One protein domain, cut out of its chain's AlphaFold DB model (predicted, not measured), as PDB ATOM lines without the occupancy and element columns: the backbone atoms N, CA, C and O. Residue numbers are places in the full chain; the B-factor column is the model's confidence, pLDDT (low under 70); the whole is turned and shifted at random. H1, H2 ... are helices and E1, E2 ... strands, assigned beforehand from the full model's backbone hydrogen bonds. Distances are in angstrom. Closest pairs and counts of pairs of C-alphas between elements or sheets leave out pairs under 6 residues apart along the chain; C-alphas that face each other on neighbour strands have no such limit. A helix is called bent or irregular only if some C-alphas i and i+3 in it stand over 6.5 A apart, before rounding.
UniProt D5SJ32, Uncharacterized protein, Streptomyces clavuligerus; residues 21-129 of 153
ATOM      1  N   GLN A  21     217.997  28.162 186.362       86.44
ATOM      2  CA  GLN A  21     219.283  27.644 186.812       86.44
ATOM      3  C   GLN A  21     219.107  26.303 187.526       86.44
ATOM      4  O   GLN A  21     219.856  25.364 187.239       86.44
ATOM      5  N   ALA A  22     218.091  26.179 188.382       87.12
ATOM      6  CA  ALA A  22     217.794  24.928 189.066       87.12
ATOM      7  C   ALA A  22     217.329  23.828 188.100       87.12
ATOM      8  O   ALA A  22     217.771  22.683 188.220       87.12
ATOM      9  N   LEU A  23     216.517  24.156 187.091       88.38
ATOM     10  CA  LEU A  23     216.100  23.210 186.048       88.38
ATOM     11  C   LEU A  23     217.284  22.743 185.193       88.38
ATOM     12  O   LEU A  23     217.472  21.543 185.009       88.38
ATOM     13  N   LEU A  24     218.132  23.666 184.728       88.06
ATOM     14  CA  LEU A  24     219.340  23.327 183.966       88.06
ATOM     15  C   LEU A  24     220.304  22.453 184.770       88.06
ATOM     16  O   LEU A  24     220.878  21.507 184.227       88.06
ATOM     17  N   HIS A  25     220.479  22.762 186.058       87.50
ATOM     18  CA  HIS A  25     221.251  21.929 186.971       87.50
ATOM     19  C   HIS A  25     220.625  20.536 187.100       87.50
ATOM     20  O   HIS A  25     221.341  19.544 187.000       87.50
ATOM     21  N   THR A  26     219.304  20.456 187.264       89.12
ATOM     22  CA  THR A  26     218.572  19.191 187.416       89.12
ATOM     23  C   THR A  26     218.723  18.309 186.183       89.12
ATOM     24  O   THR A  26     219.128  17.154 186.298       89.12
ATOM     25  N   TYR A  27     218.498  18.846 184.984       91.06
ATOM     26  CA  TYR A  27     218.643  18.065 183.757       91.06
ATOM     27  C   TYR A  27     220.059  17.519 183.579       91.06
ATOM     28  O   TYR A  27     220.218  16.355 183.234       91.06
ATOM     29  N   ARG A  28     221.092  18.328 183.843       89.94
ATOM     30  CA  ARG A  28     222.487  17.912 183.641       89.94
ATOM     31  C   ARG A  28     222.989  16.969 184.729       89.94
ATOM     32  O   ARG A  28     223.578  15.947 184.412       89.94
ATOM     33  N   ASN A  29     222.777  17.324 185.993       87.19
ATOM     34  CA  ASN A  29     223.465  16.693 187.121       87.19
ATOM     35  C   ASN A  29     222.620  15.635 187.833       87.19
ATOM     36  O   ASN A  29     223.184  14.775 188.500       87.19
ATOM     37  N   VAL A  30     221.292  15.689 187.696       87.50
ATOM     38  CA  VAL A  30     220.383  14.716 188.322       87.50
ATOM     39  C   VAL A  30     219.879  13.713 187.294       87.50
ATOM     40  O   VAL A  30     219.934  12.511 187.530       87.50
ATOM     41  N   LEU A  31     219.425  14.195 186.133       88.94
ATOM     42  CA  LEU A  31     218.924  13.326 185.064       88.94
ATOM     43  C   LEU A  31     220.024  12.847 184.105       88.94
ATOM     44  O   LEU A  31     219.791  11.922 183.330       88.94
ATOM     45  N   GLY A  32     221.206  13.474 184.121       89.31
ATOM     46  CA  GLY A  32     222.312  13.115 183.227       89.31
ATOM     47  C   GLY A  32     222.045  13.430 181.751       89.31
ATOM     48  O   GLY A  32     222.619  12.799 180.866       89.31
ATOM     49  N   TRP A  33     221.143  14.366 181.454       91.44
ATOM     50  CA  TRP A  33     220.729  14.668 180.089       91.44
ATOM     51  C   TRP A  33     221.752  15.549 179.361       91.44
ATOM     52  O   TRP A  33     222.070  16.647 179.839       91.44
ATOM     53  N   PRO A  34     222.233  15.129 178.174       88.75
ATOM     54  CA  PRO A  34     223.160  15.911 177.368       88.75
ATOM     55  C   PRO A  34     222.410  17.062 176.693       88.75
ATOM     56  O   PRO A  34     221.920  16.958 175.566       88.75
ATOM     57  N   LEU A  35     222.284  18.171 177.418       88.75
ATOM     58  CA  LEU A  35     221.594  19.356 176.929       88.75
ATOM     59  C   LEU A  35     222.352  19.980 175.760       88.75
ATOM     60  O   LEU A  35     223.549  20.245 175.858       88.75
ATOM     61  N   THR A  36     221.626  20.306 174.699       84.44
ATOM     62  CA  THR A  36     222.092  21.237 173.672       84.44
ATOM     63  C   THR A  36     221.671  22.643 174.107       84.44
ATOM     64  O   THR A  36     220.465  22.902 174.218       84.44
ATOM     65  N   PRO A  37     222.623  23.540 174.429       67.88
ATOM     66  CA  PRO A  37     222.301  24.925 174.740       67.88
ATOM     67  C   PRO A  37     221.658  25.584 173.522       67.88
ATOM     68  O   PRO A  37     222.112  25.378 172.398       67.88
ATOM     69  N   GLY A  38     220.639  26.403 173.757       66.00
ATOM     70  CA  GLY A  38     220.292  27.430 172.787       66.00
ATOM     71  C   GLY A  38     221.419  28.467 172.685       66.00
ATOM     72  O   GLY A  38     222.168  28.666 173.642       66.00
ATOM     73  N   ALA A  39     221.556  29.124 171.538       54.34
ATOM     74  CA  ALA A  39     222.563  30.142 171.252       54.34
ATOM     75  C   ALA A  39     222.392  31.451 172.059       54.34
ATOM     76  O   ALA A  39     223.263  32.316 171.991       54.34
ATOM     77  N   GLY A  40     221.339  31.587 172.877       60.31
ATOM     78  CA  GLY A  40     221.078  32.769 173.701       60.31
ATOM     79  C   GLY A  40     220.498  32.470 175.094       60.31
ATOM     80  O   GLY A  40     220.023  31.360 175.354       60.31
ATOM     81  N   PRO A  41     220.505  33.462 176.007       59.28
ATOM     82  CA  PRO A  41     219.962  33.326 177.364       59.28
ATOM     83  C   PRO A  41     218.462  33.002 177.380       59.28
ATOM     84  O   PRO A  41     218.006  32.313 178.290       59.28
ATOM     85  N   ASP A  42     217.732  33.410 176.341       64.56
ATOM     86  CA  ASP A  42     216.298  33.154 176.167       64.56
ATOM     87  C   ASP A  42     216.001  31.950 175.269       64.56
ATOM     88  O   ASP A  42     214.846  31.558 175.094       64.56
ATOM     89  N   GLU A  43     217.031  31.323 174.702       68.00
ATOM     90  CA  GLU A  43     216.811  30.224 173.778       68.00
ATOM     91  C   GLU A  43     216.407  28.927 174.500       68.00
ATOM     92  O   GLU A  43     216.832  28.672 175.642       68.00
ATOM     93  N   PRO A  44     215.564  28.101 173.847       69.38
ATOM     94  CA  PRO A  44     215.036  26.880 174.428       69.38
ATOM     95  C   PRO A  44     216.154  25.897 174.747       69.38
ATOM     96  O   PRO A  44     216.981  25.546 173.904       69.38
ATOM     97  N   THR A  45     216.131  25.388 175.972       86.00
ATOM     98  CA  THR A  45     216.970  24.249 176.330       86.00
ATOM     99  C   THR A  45     216.418  23.020 175.646       86.00
ATOM    100  O   THR A  45     215.232  22.723 175.781       86.00
ATOM    101  N   SER A  46     217.271  22.303 174.926       90.88
ATOM    102  CA  SER A  46     216.848  21.126 174.181       90.88
ATOM    103  C   SER A  46     217.705  19.917 174.527       90.88
ATOM    104  O   SER A  46     218.844  20.050 174.977       90.88
ATOM    105  N   VAL A  47     217.164  18.728 174.314       92.94
ATOM    106  CA  VAL A  47     217.851  17.452 174.526       92.94
ATOM    107  C   VAL A  47     217.519  16.519 173.366       92.94
ATOM    108  O   VAL A  47     216.402  16.541 172.849       92.94
ATOM    109  N   ARG A  48     218.491  15.719 172.926       94.06
ATOM    110  CA  ARG A  48     218.232  14.668 171.935       94.06
ATOM    111  C   ARG A  48     217.484  13.515 172.593       94.06
ATOM    112  O   ARG A  48     217.813  13.140 173.718       94.06
ATOM    113  N   CYS A  49     216.540  12.913 171.884       94.81
ATOM    114  CA  CYS A  49     215.733  11.799 172.386       94.81
ATOM    115  C   CYS A  49     216.503  10.461 172.362       94.81
ATOM    116  O   CYS A  49     216.010   9.448 171.883       94.81
ATOM    117  N   THR A  50     217.754  10.439 172.834       93.56
ATOM    118  CA  THR A  50     218.600   9.229 172.850       93.56
ATOM    119  C   THR A  50     218.486   8.437 174.149       93.56
ATOM    120  O   THR A  50     218.781   7.247 174.161       93.56
ATOM    121  N   LEU A  51     218.099   9.093 175.246       92.81
ATOM    122  CA  LEU A  51     217.954   8.472 176.572       92.81
ATOM    123  C   LEU A  51     216.498   8.126 176.912       92.81
ATOM    124  O   LEU A  51     216.234   7.509 177.939       92.81
ATOM    125  N   PHE A  52     215.562   8.550 176.069       94.88
ATOM    126  CA  PHE A  52     214.127   8.367 176.225       94.88
ATOM    127  C   PHE A  52     213.442   8.559 174.873       94.88
ATOM    128  O   PHE A  52     213.987   9.233 173.999       94.88
ATOM    129  N   ASP A  53     212.217   8.062 174.753       95.56
ATOM    130  CA  ASP A  53     211.313   8.458 173.674       95.56
ATOM    131  C   ASP A  53     210.339   9.519 174.192       95.56
ATOM    132  O   ASP A  53     209.799   9.384 175.298       95.56
ATOM    133  N   ALA A  54     210.090  10.559 173.393       96.56
ATOM    134  CA  ALA A  54     209.086  11.574 173.696       96.56
ATOM    135  C   ALA A  54     207.814  11.316 172.879       96.56
ATOM    136  O   ALA A  54     207.814  11.439 171.653       96.56
ATOM    137  N   VAL A  55     206.723  10.962 173.555       95.56
ATOM    138  CA  VAL A  55     205.421  10.686 172.939       95.56
ATOM    139  C   VAL A  55     204.580  11.954 172.975       95.56
ATOM    140  O   VAL A  55     204.137  12.385 174.037       95.56
ATOM    141  N   VAL A  56     204.360  12.554 171.811       95.75
ATOM    142  CA  VAL A  56     203.590  13.785 171.627       95.75
ATOM    143  C   VAL A  56     202.149  13.432 171.277       95.75
ATOM    144  O   VAL A  56     201.877  12.836 170.233       95.75
ATOM    145  N   LEU A  57     201.220  13.845 172.133       93.19
ATOM    146  CA  LEU A  57     199.788  13.606 171.984       93.19
ATOM    147  C   LEU A  57     199.021  14.936 171.933       93.19
ATOM    148  O   LEU A  57     199.436  15.906 172.579       93.19
ATOM    149  N   PRO A  58     197.877  14.998 171.222       92.50
ATOM    150  CA  PRO A  58     196.915  16.081 171.405       92.50
ATOM    151  C   PRO A  58     196.536  16.207 172.885       92.50
ATOM    152  O   PRO A  58     196.357  15.186 173.554       92.50
ATOM    153  N   HIS A  59     196.381  17.431 173.398       91.56
ATOM    154  CA  HIS A  59     196.154  17.670 174.829       91.56
ATOM    155  C   HIS A  59     194.989  16.844 175.393       91.56
ATOM    156  O   HIS A  59     195.147  16.192 176.419       91.56
ATOM    157  N   ALA A  60     193.853  16.788 174.686       89.12
ATOM    158  CA  ALA A  60     192.690  16.007 175.113       89.12
ATOM    159  C   ALA A  60     193.000  14.509 175.308       89.12
ATOM    160  O   ALA A  60     192.544  13.913 176.276       89.12
ATOM    161  N   VAL A  61     193.813  13.912 174.429       87.88
ATOM    162  CA  VAL A  61     194.243  12.508 174.548       87.88
ATOM    163  C   VAL A  61     195.263  12.360 175.672       87.88
ATOM    164  O   VAL A  61     195.163  11.451 176.489       87.88
ATOM    165  N   GLY A  62     196.230  13.275 175.745       89.25
ATOM    166  CA  GLY A  62     197.266  13.240 176.768       89.25
ATOM    167  C   GLY A  62     196.711  13.366 178.188       89.25
ATOM    168  O   GLY A  62     197.216  12.708 179.088       89.25
ATOM    169  N   VAL A  63     195.646  14.141 178.408       88.19
ATOM    170  CA  VAL A  63     195.006  14.239 179.730       88.19
ATOM    171  C   VAL A  63     194.477  12.878 180.188       88.19
ATOM    172  O   VAL A  63     194.655  12.525 181.350       88.19
ATOM    173  N   LEU A  64     193.933  12.062 179.278       84.88
ATOM    174  CA  LEU A  64     193.520  10.689 179.596       84.88
ATOM    175  C   LEU A  64     194.720   9.820 180.008       84.88
ATOM    176  O   LEU A  64     194.616   9.003 180.918       84.88
ATOM    177  N   CYS A  65     195.885  10.040 179.391       83.06
ATOM    178  CA  CYS A  65     197.136   9.362 179.738       83.06
ATOM    179  C   CYS A  65     197.766   9.840 181.052       83.06
ATOM    180  O   CYS A  65     198.636   9.149 181.578       83.06
ATOM    181  N   LEU A  66     197.379  10.993 181.600       81.38
ATOM    182  CA  LEU A  66     197.799  11.367 182.954       81.38
ATOM    183  C   LEU A  66     197.057  10.533 184.010       81.38
ATOM    184  O   LEU A  66     197.642  10.253 185.053       81.38
ATOM    185  N   GLY A  67     195.838  10.071 183.696       70.44
ATOM    186  CA  GLY A  67     194.960   9.333 184.606       70.44
ATOM    187  C   GLY A  67     194.461  10.189 185.779       70.44
ATOM    188  O   GLY A  67     195.079  11.184 186.155       70.44
ATOM    189  N   GLU A  68     193.332   9.804 186.379       56.31
ATOM    190  CA  GLU A  68     192.904  10.357 187.679       56.31
ATOM    191  C   GLU A  68     193.683   9.720 188.841       56.31
ATOM    192  O   GLU A  68     193.877  10.337 189.889       56.31
ATOM    193  N   ASP A  69     194.174   8.496 188.626       47.59
ATOM    194  CA  ASP A  69     194.742   7.647 189.661       47.59
ATOM    195  C   ASP A  69     196.272   7.662 189.601       47.59
ATOM    196  O   ASP A  69     196.910   7.111 188.696       47.59
ATOM    197  N   ARG A  70     196.872   8.338 190.585       51.53
ATOM    198  CA  ARG A  70     198.321   8.399 190.806       51.53
ATOM    199  C   ARG A  70     198.810   7.057 191.347       51.53
ATOM    200  O   ARG A  70     199.224   6.955 192.501       51.53
ATOM    201  N   GLY A  71     198.788   6.024 190.509       49.34
ATOM    202  CA  GLY A  71     199.598   4.836 190.756       49.34
ATOM    203  C   GLY A  71     201.066   5.233 191.016       49.34
ATOM    204  O   GLY A  71     201.488   6.339 190.669       49.34
ATOM    205  N   PRO A  72     201.887   4.351 191.605       48.44
ATOM    206  CA  PRO A  72     203.240   4.696 192.057       48.44
ATOM    207  C   PRO A  72     204.208   5.119 190.934       48.44
ATOM    208  O   PRO A  72     205.287   5.634 191.220       48.44
ATOM    209  N   ALA A  73     203.845   4.915 189.664       58.03
ATOM    210  CA  ALA A  73     204.644   5.306 188.511       58.03
ATOM    211  C   ALA A  73     204.259   6.716 188.035       58.03
ATOM    212  O   ALA A  73     203.256   6.908 187.346       58.03
ATOM    213  N   VAL A  74     205.079   7.711 188.381       72.44
ATOM    214  CA  VAL A  74     204.990   9.050 187.785       72.44
ATOM    215  C   VAL A  74     205.195   8.922 186.277       72.44
ATOM    216  O   VAL A  74     206.167   8.318 185.836       72.44
ATOM    217  N   ARG A  75     204.278   9.488 185.486       86.25
ATOM    218  CA  ARG A  75     204.377   9.574 184.022       86.25
ATOM    219  C   ARG A  75     204.904  10.960 183.672       86.25
ATOM    220  O   ARG A  75     204.092  11.885 183.685       86.25
ATOM    221  N   PRO A  76     206.211  11.167 183.427       91.00
ATOM    222  CA  PRO A  76     206.728  12.515 183.264       91.00
ATOM    223  C   PRO A  76     206.169  13.143 181.993       91.00
ATOM    224  O   PRO A  76     206.276  12.551 180.919       91.00
ATOM    225  N   ALA A  77     205.564  14.320 182.119       93.38
ATOM    226  CA  ALA A  77     204.859  14.973 181.032       93.38
ATOM    227  C   ALA A  77     205.109  16.482 180.996       93.38
ATOM    228  O   ALA A  77     205.051  17.177 182.015       93.38
ATOM    229  N   ILE A  78     205.333  16.983 179.785       95.19
ATOM    230  CA  ILE A  78     205.446  18.405 179.463       95.19
ATOM    231  C   ILE A  78     204.154  18.843 178.778       95.19
ATOM    232  O   ILE A  78     203.736  18.240 177.793       95.19
ATOM    233  N   ASP A  79     203.545  19.909 179.277       95.06
ATOM    234  CA  ASP A  79     202.470  20.638 178.608       95.06
ATOM    235  C   ASP A  79     203.071  21.718 177.716       95.06
ATOM    236  O   ASP A  79     203.940  22.479 178.156       95.06
ATOM    237  N   ILE A  80     202.629  21.741 176.460       94.62
ATOM    238  CA  ILE A  80     203.010  22.730 175.457       94.62
ATOM    239  C   ILE A  80     201.774  23.571 175.140       94.62
ATOM    240  O   ILE A  80     200.929  23.171 174.336       94.62
ATOM    241  N   GLY A  81     201.682  24.735 175.784       89.81
ATOM    242  CA  GLY A  81     200.674  25.763 175.524       89.81
ATOM    243  C   GLY A  81     199.218  25.311 175.677       89.81
ATOM    244  O   GLY A  81     198.347  25.930 175.081       89.81
ATOM    245  N   GLY A  82     198.939  24.228 176.410       89.81
ATOM    246  CA  GLY A  82     197.608  23.621 176.505       89.81
ATOM    247  C   GLY A  82     197.140  22.894 175.236       89.81
ATOM    248  O   GLY A  82     196.005  22.429 175.181       89.81
ATOM    249  N   GLU A  83     197.988  22.769 174.213       93.31
ATOM    250  CA  GLU A  83     197.632  22.146 172.931       93.31
ATOM    251  C   GLU A  83     198.122  20.705 172.821       93.31
ATOM    252  O   GLU A  83     197.470  19.849 172.210       93.31
ATOM    253  N   ARG A  84     199.278  20.414 173.424       95.19
ATOM    254  CA  ARG A  84     199.915  19.097 173.381       95.19
ATOM    255  C   ARG A  84     200.459  18.707 174.741       95.19
ATOM    256  O   ARG A  84     200.918  19.554 175.506       95.19
ATOM    257  N   LEU A  85     200.467  17.402 174.987       94.56
ATOM    258  CA  LEU A  85     201.214  16.798 176.080       94.56
ATOM    259  C   LEU A  85     202.303  15.902 175.506       94.56
ATOM    260  O   LEU A  85     202.061  15.130 174.576       94.56
ATOM    261  N   VAL A  86     203.502  16.024 176.061       96.38
ATOM    262  CA  VAL A  86     204.662  15.215 175.695       96.38
ATOM    263  C   VAL A  86     205.049  14.346 176.873       96.38
ATOM    264  O   VAL A  86     205.517  14.864 177.881       96.38
ATOM    265  N   PHE A  87     204.873  13.039 176.735       94.81
ATOM    266  CA  PHE A  87     205.253  12.056 177.743       94.81
ATOM    267  C   PHE A  87     206.657  11.528 177.490       94.81
ATOM    268  O   PHE A  87     207.018  11.263 176.344       94.81
ATOM    269  N   LEU A  88     207.425  11.324 178.555       94.75
ATOM    270  CA  LEU A  88     208.722  10.661 178.482       94.75
ATOM    271  C   LEU A  88     208.581   9.181 178.816       94.75
ATOM    272  O   LEU A  88     207.990   8.822 179.835       94.75
ATOM    273  N   THR A  89     209.146   8.330 177.968       93.44
ATOM    274  CA  THR A  89     209.106   6.868 178.113       93.44
ATOM    275  C   THR A  89     210.489   6.264 177.902       93.44
ATOM    276  O   THR A  89     211.395   6.934 177.401       93.44
ATOM    277  N   LEU A  90     210.665   4.997 178.283       94.00
ATOM    278  CA  LEU A  90     211.899   4.259 178.015       94.00
ATOM    279  C   LEU A  90     212.261   4.300 176.517       94.00
ATOM    280  O   LEU A  90     211.365   4.197 175.669       94.00
ATOM    281  N   PRO A  91     213.558   4.416 176.181       94.44
ATOM    282  CA  PRO A  91     214.003   4.506 174.795       94.44
ATOM    283  C   PRO A  91     213.596   3.262 173.999       94.44
ATOM    284  O   PRO A  91     213.707   2.133 174.480       94.44
ATOM    285  N   GLY A  92     213.116   3.476 172.776       93.88
ATOM    286  CA  GLY A  92     212.632   2.428 171.877       93.88
ATOM    287  C   GLY A  92     211.231   1.895 172.193       93.88
ATOM    288  O   GLY A  92     210.751   1.021 171.475       93.88
ATOM    289  N   THR A  93     210.545   2.397 173.223       92.75
ATOM    290  CA  THR A  93     209.227   1.890 173.651       92.75
ATOM    291  C   THR A  93     208.069   2.834 173.323       92.75
ATOM    292  O   THR A  93     206.913   2.411 173.344       92.75
ATOM    293  N   GLY A  94     208.346   4.091 172.965       91.19
ATOM    294  CA  GLY A  94     207.342   5.132 172.734       91.19
ATOM    295  C   GLY A  94     206.389   4.813 171.581       91.19
ATOM    296  O   GLY A  94     205.209   5.151 171.642       91.19
ATOM    297  N   HIS A  95     206.852   4.074 170.569       90.56
ATOM    298  CA  HIS A  95     206.023   3.622 169.445       90.56
ATOM    299  C   HIS A  95     204.832   2.742 169.874       90.56
ATOM    300  O   HIS A  95     203.826   2.664 169.171       90.56
ATOM    301  N   LEU A  96     204.906   2.105 171.047       88.44
ATOM    302  CA  LEU A  96     203.819   1.292 171.599       88.44
ATOM    303  C   LEU A  96     202.679   2.142 172.169       88.44
ATOM    304  O   LEU A  96     201.571   1.639 172.355       88.44
ATOM    305  N   ALA A  97     202.939   3.422 172.435       82.94
ATOM    306  CA  ALA A  97     201.965   4.357 172.970       82.94
ATOM    307  C   ALA A  97     201.047   4.926 171.868       82.94
ATOM    308  O   ALA A  97     199.868   5.164 172.076       82.94
ATOM    309  N   VAL A  98     201.531   5.099 170.640       73.19
ATOM    310  CA  VAL A  98     200.884   5.961 169.625       73.19
ATOM    311  C   VAL A  98     199.692   5.351 168.865       73.19
ATOM    312  O   VAL A  98     199.326   5.832 167.792       73.19
ATOM    313  N   ARG A  99     199.023   4.326 169.409       67.44
ATOM    314  CA  ARG A  99     197.948   3.578 168.715       67.44
ATOM    315  C   ARG A  99     196.724   4.424 168.319       67.44
ATOM    316  O   ARG A  99     195.944   3.975 167.487       67.44
ATOM    317  N   CYS A 100     196.575   5.630 168.872       56.94
ATOM    318  CA  CYS A 100     195.416   6.512 168.678       56.94
ATOM    319  C   CYS A 100     195.744   7.845 167.975       56.94
ATOM    320  O   CYS A 100     194.937   8.770 168.017       56.94
ATOM    321  N   GLY A 101     196.913   7.957 167.339       69.25
ATOM    322  CA  GLY A 101     197.366   9.201 166.718       69.25
ATOM    323  C   GLY A 101     198.240  10.030 167.658       69.25
ATOM    324  O   GLY A 101     197.893  10.314 168.804       69.25
ATOM    325  N   GLY A 102     199.413  10.393 167.158       84.12
ATOM    326  CA  GLY A 102     200.455  11.101 167.886       84.12
ATOM    327  C   GLY A 102     201.784  10.955 167.158       84.12
ATOM    328  O   GLY A 102     201.877  10.267 166.140       84.12
ATOM    329  N   LEU A 103     202.812  11.606 167.685       93.94
ATOM    330  CA  LEU A 103     204.168  11.561 167.149       93.94
ATOM    331  C   LEU A 103     205.105  11.016 168.221       93.94
ATOM    332  O   LEU A 103     204.958  11.344 169.395       93.94
ATOM    333  N   VAL A 104     206.085  10.216 167.817       95.62
ATOM    334  CA  VAL A 104     207.187   9.817 168.693       95.62
ATOM    335  C   VAL A 104     208.450  10.483 168.193       95.62
ATOM    336  O   VAL A 104     208.781  10.364 167.019       95.62
ATOM    337  N   LEU A 105     209.125  11.177 169.101       96.56
ATOM    338  CA  LEU A 105     210.469  11.702 168.914       96.56
ATOM    339  C   LEU A 105     211.445  10.713 169.558       96.56
ATOM    340  O   LEU A 105     211.363  10.488 170.770       96.56
ATOM    341  N   SER A 106     212.341  10.118 168.775       95.88
ATOM    342  CA  SER A 106     213.261   9.078 169.240       95.88
ATOM    343  C   SER A 106     214.597   9.096 168.494       95.88
ATOM    344  O   SER A 106     214.693   9.354 167.295       95.88
ATOM    345  N   GLY A 107     215.664   8.778 169.218       93.25
ATOM    346  CA  GLY A 107     217.008   8.666 168.682       93.25
ATOM    347  C   GLY A 107     217.724  10.009 168.495       93.25
ATOM    348  O   GLY A 107     217.280  11.059 168.964       93.25
ATOM    349  N   PRO A 108     218.897   9.991 167.837       90.38
ATOM    350  CA  PRO A 108     219.778  11.152 167.755       90.38
ATOM    351  C   PRO A 108     219.283  12.236 166.794       90.38
ATOM    352  O   PRO A 108     219.741  13.370 166.909       90.38
ATOM    353  N   GLY A 109     218.396  11.910 165.847       91.25
ATOM    354  CA  GLY A 109     217.832  12.871 164.892       91.25
ATOM    355  C   GLY A 109     216.763  13.778 165.502       91.25
ATOM    356  O   GLY A 109     216.597  14.908 165.048       91.25
ATOM    357  N   ASP A 110     216.111  13.312 166.567       94.94
ATOM    358  CA  ASP A 110     214.992  14.000 167.188       94.94
ATOM    359  C   ASP A 110     215.402  14.759 168.449       94.94
ATOM    360  O   ASP A 110     216.242  14.327 169.245       94.94
ATOM    361  N   VAL A 111     214.786  15.925 168.626       93.31
ATOM    362  CA  VAL A 111     215.120  16.876 169.685       93.31
ATOM    363  C   VAL A 111     213.850  17.313 170.404       93.31
ATOM    364  O   VAL A 111     212.903  17.792 169.780       93.31
ATOM    365  N   LEU A 112     213.859  17.208 171.731       94.75
ATOM    366  CA  LEU A 112     212.812  17.715 172.606       94.75
ATOM    367  C   LEU A 112     213.248  19.035 173.249       94.75
ATOM    368  O   LEU A 112     214.328  19.122 173.835       94.75
ATOM    369  N   ARG A 113     212.379  20.048 173.190       93.12
ATOM    370  CA  ARG A 113     212.527  21.281 173.974       93.12
ATOM    371  C   ARG A 113     212.014  21.052 175.392       93.12
ATOM    372  O   ARG A 113     210.915  20.538 175.587       93.12
ATOM    373  N   LEU A 114     212.805  21.451 176.376       92.00
ATOM    374  CA  LEU A 114     212.515  21.280 177.795       92.00
ATOM    375  C   LEU A 114     212.063  22.606 178.420       92.00
ATOM    376  O   LEU A 114     212.526  23.675 178.002       92.00
ATOM    377  N   PRO A 115     211.218  22.578 179.464       90.62
ATOM    378  CA  PRO A 115     211.040  23.725 180.348       90.62
ATOM    379  C   PRO A 115     212.402  24.244 180.863       90.62
ATOM    380  O   PRO A 115     213.300  23.435 181.081       90.62
ATOM    381  N   PRO A 116     212.609  25.553 181.064       87.25
ATOM    382  CA  PRO A 116     211.626  26.624 180.946       87.25
ATOM    383  C   PRO A 116     211.618  27.266 179.543       87.25
ATOM    384  O   PRO A 116     211.734  28.479 179.407       87.25
ATOM    385  N   THR A 117     211.504  26.478 178.470       88.12
ATOM    386  CA  THR A 117     211.151  27.029 177.150       88.12
ATOM    387  C   THR A 117     209.791  27.744 177.230       88.12
ATOM    388  O   THR A 117     208.862  27.162 177.794       88.12
ATOM    389  N   PRO A 118     209.616  28.957 176.663       86.12
ATOM    390  CA  PRO A 118     208.320  29.635 176.644       86.12
ATOM    391  C   PRO A 118     207.189  28.728 176.136       86.12
ATOM    392  O   PRO A 118     207.341  28.004 175.149       86.12
ATOM    393  N   GLY A 119     206.067  28.725 176.856       88.44
ATOM    394  CA  GLY A 119     204.922  27.854 176.575       88.44
ATOM    395  C   GLY A 119     205.103  26.382 176.966       88.44
ATOM    396  O   GLY A 119     204.166  25.619 176.778       88.44
ATOM    397  N   HIS A 120     206.257  25.968 177.508       91.62
ATOM    398  CA  HIS A 120     206.489  24.604 177.992       91.62
ATOM    399  C   HIS A 120     206.509  24.581 179.520       91.62
ATOM    400  O   HIS A 120     207.230  25.353 180.153       91.62
ATOM    401  N   SER A 121     205.776  23.651 180.123       91.69
ATOM    402  CA  SER A 121     205.780  23.453 181.575       91.69
ATOM    403  C   SER A 121     205.728  21.975 181.937       91.69
ATOM    404  O   SER A 121     205.112  21.178 181.235       91.69
ATOM    405  N   TRP A 122     206.380  21.588 183.033       91.12
ATOM    406  CA  TRP A 122     206.206  20.243 183.577       91.12
ATOM    407  C   TRP A 122     204.819  20.130 184.205       91.12
ATOM    408  O   TRP A 122     204.513  20.844 185.158       91.12
ATOM    409  N   ARG A 123     203.995  19.206 183.706       89.44
ATOM    410  CA  ARG A 123     202.787  18.757 184.417       89.44
ATOM    411  C   ARG A 123     203.146  17.780 185.511       89.44
ATOM    412  O   ARG A 123     202.665  17.884 186.633       89.44
ATOM    413  N   THR A 124     204.025  16.859 185.160       88.38
ATOM    414  CA  THR A 124     204.572  15.824 186.025       88.38
ATOM    415  C   THR A 124     206.066  15.756 185.722       88.38
ATOM    416  O   THR A 124     206.449  15.358 184.623       88.38
ATOM    417  N   PRO A 125     206.939  16.226 186.621       88.81
ATOM    418  CA  PRO A 125     208.372  16.186 186.367       88.81
ATOM    419  C   PRO A 125     208.938  14.754 186.465       88.81
ATOM    420  O   PRO A 125     208.359  13.911 187.149       88.81
ATOM    421  N   PRO A 126     210.098  14.463 185.844       87.56
ATOM    422  CA  PRO A 126     210.809  13.180 185.965       87.56
ATOM    423  C   PRO A 126     211.569  13.026 187.299       87.56
ATOM    424  O   PRO A 126     212.506  12.236 187.412       87.56
ATOM    425  N   TRP A 127     211.177  13.791 188.315       85.38
ATOM    426  CA  TRP A 127     211.668  13.735 189.685       85.38
ATOM    427  C   TRP A 127     210.480  13.834 190.641       85.38
ATOM    428  O   TRP A 127     209.444  14.402 190.297       85.38
ATOM    429  N   ASP A 128     210.626  13.297 191.849       78.19
ATOM    430  CA  ASP A 128     209.592  13.401 192.876       78.19
ATOM    431  C   ASP A 128     209.673  14.783 193.554       78.19
ATOM    432  O   ASP A 128     210.692  15.087 194.183       78.19
ATOM    433  N   PRO A 129     208.640  15.643 193.443       72.44
ATOM    434  CA  PRO A 129     208.660  16.962 194.065       72.44
ATOM    435  C   PRO A 129     208.516  16.912 195.595       72.44
ATOM    436  O   PRO A 129     208.731  17.927 196.253       72.44
TER     437      PRO A 129
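What this domain is: This is residues 21 to 129 of the 153 residues of an uncharacterized protein of Streptomyces clavuligerus (UniProt D5SJ32). One strongly twisted sheet of five strands is folded back on itself like a half-closed shell, with E4 and E1 in one leaf facing E2 and E5 in the other and E3 as the hinge between them. H2 packs over E3 at one end of the domain, while H1 sits at the other end and only grazes the sheet; residues 68 to 73 stick out as a free loop. The printed part has 109 residues with two named helices and five named strands, in the order H1 E1 H2 E2 E3 E4 E5; the sheet order is E4 E1 E3 E2 E5, antiparallel throughout, and the class is mixed, helices and strands. The whole is compact and rounded, with a radius of gyration of the C-alphas of 13.4 A and spans of 36 by 30 by 24 A.

Where its parts are: E1, residues 45 to 58, is the longest strand, 22.2 A from C-alpha 45 at (216.970, 24.249, 176.330) to C-alpha 58, and bends by 112 degrees at residue 51. E4, residues 103 to 114, measures 16.7 A and bends by 117 degrees at residue 107. E3 is residues 84 to 89, 16.0 A; E2 is residues 77 to 80, 9.7 A; E5 is residues 120 to 124, 12.1 A, ending with C-alpha 124 at (204.572, 15.824, 186.025). H1, residues 21 to 30, spans 13.1 A from C-alpha 21 at (219.283, 27.644, 186.812), and H2, residues 59 to 66, spans 10.4 A.

How they stand to each other: The folded sheet, bent back into two leaves, has E4 and E1 facing E2 and E5, with 14 pairs of C-alphas within 11 A. E1 and E3 are antiparallel at 126 degrees, with N 55 and O 87 within hydrogen-bond range at 2.8 A. E4 and E1 are antiparallel, with N 56 and O 103 at 2.8 A and N 112 and O 47 at 2.9 A. E2 and E3 form a hairpin, with N 86 and O 78 at 2.8 A. E2 and E5 are antiparallel at 151 degrees, with N 79 and O 121 at 2.8 A. E1 and E5 are apart. Between the leaves, the closest C-alphas of E2 and E4, those of Ile 78 and Leu 114, are 7.8 A apart. H2 is on the sheet at a height of 8.2 A, over E3, and runs along the strands at 26 degrees to E3 on the local plane; their closest C-alphas, those of His 59 and Arg 84, are 4.3 A apart. E1, H2 and E2 form a split strand-helix-strand unit, two strands running the same way with E3 between them, and its crossover is right-handed. H1 only grazes the sheet, with residues 23 to 27, and is apart from H2. Every O i to N i+4 pair is within hydrogen-bond range in H1, and 3 of 4 are in H2.

The domain as a whole: The two C-alphas farthest apart, those of Ala 39 and Asp 69, are 40.2 A apart. The printed part has no cut. The links H1 to E1 and E3 to E4 are long, with 14 and 13 residues; in the first, residues 35 to 36 pair antiparallel with residues 46 to 47 of E1. Mean pLDDT of the printed part is 85.2, with values under 70 at residues 37 to 44, 68 to 73 and 99 to 101.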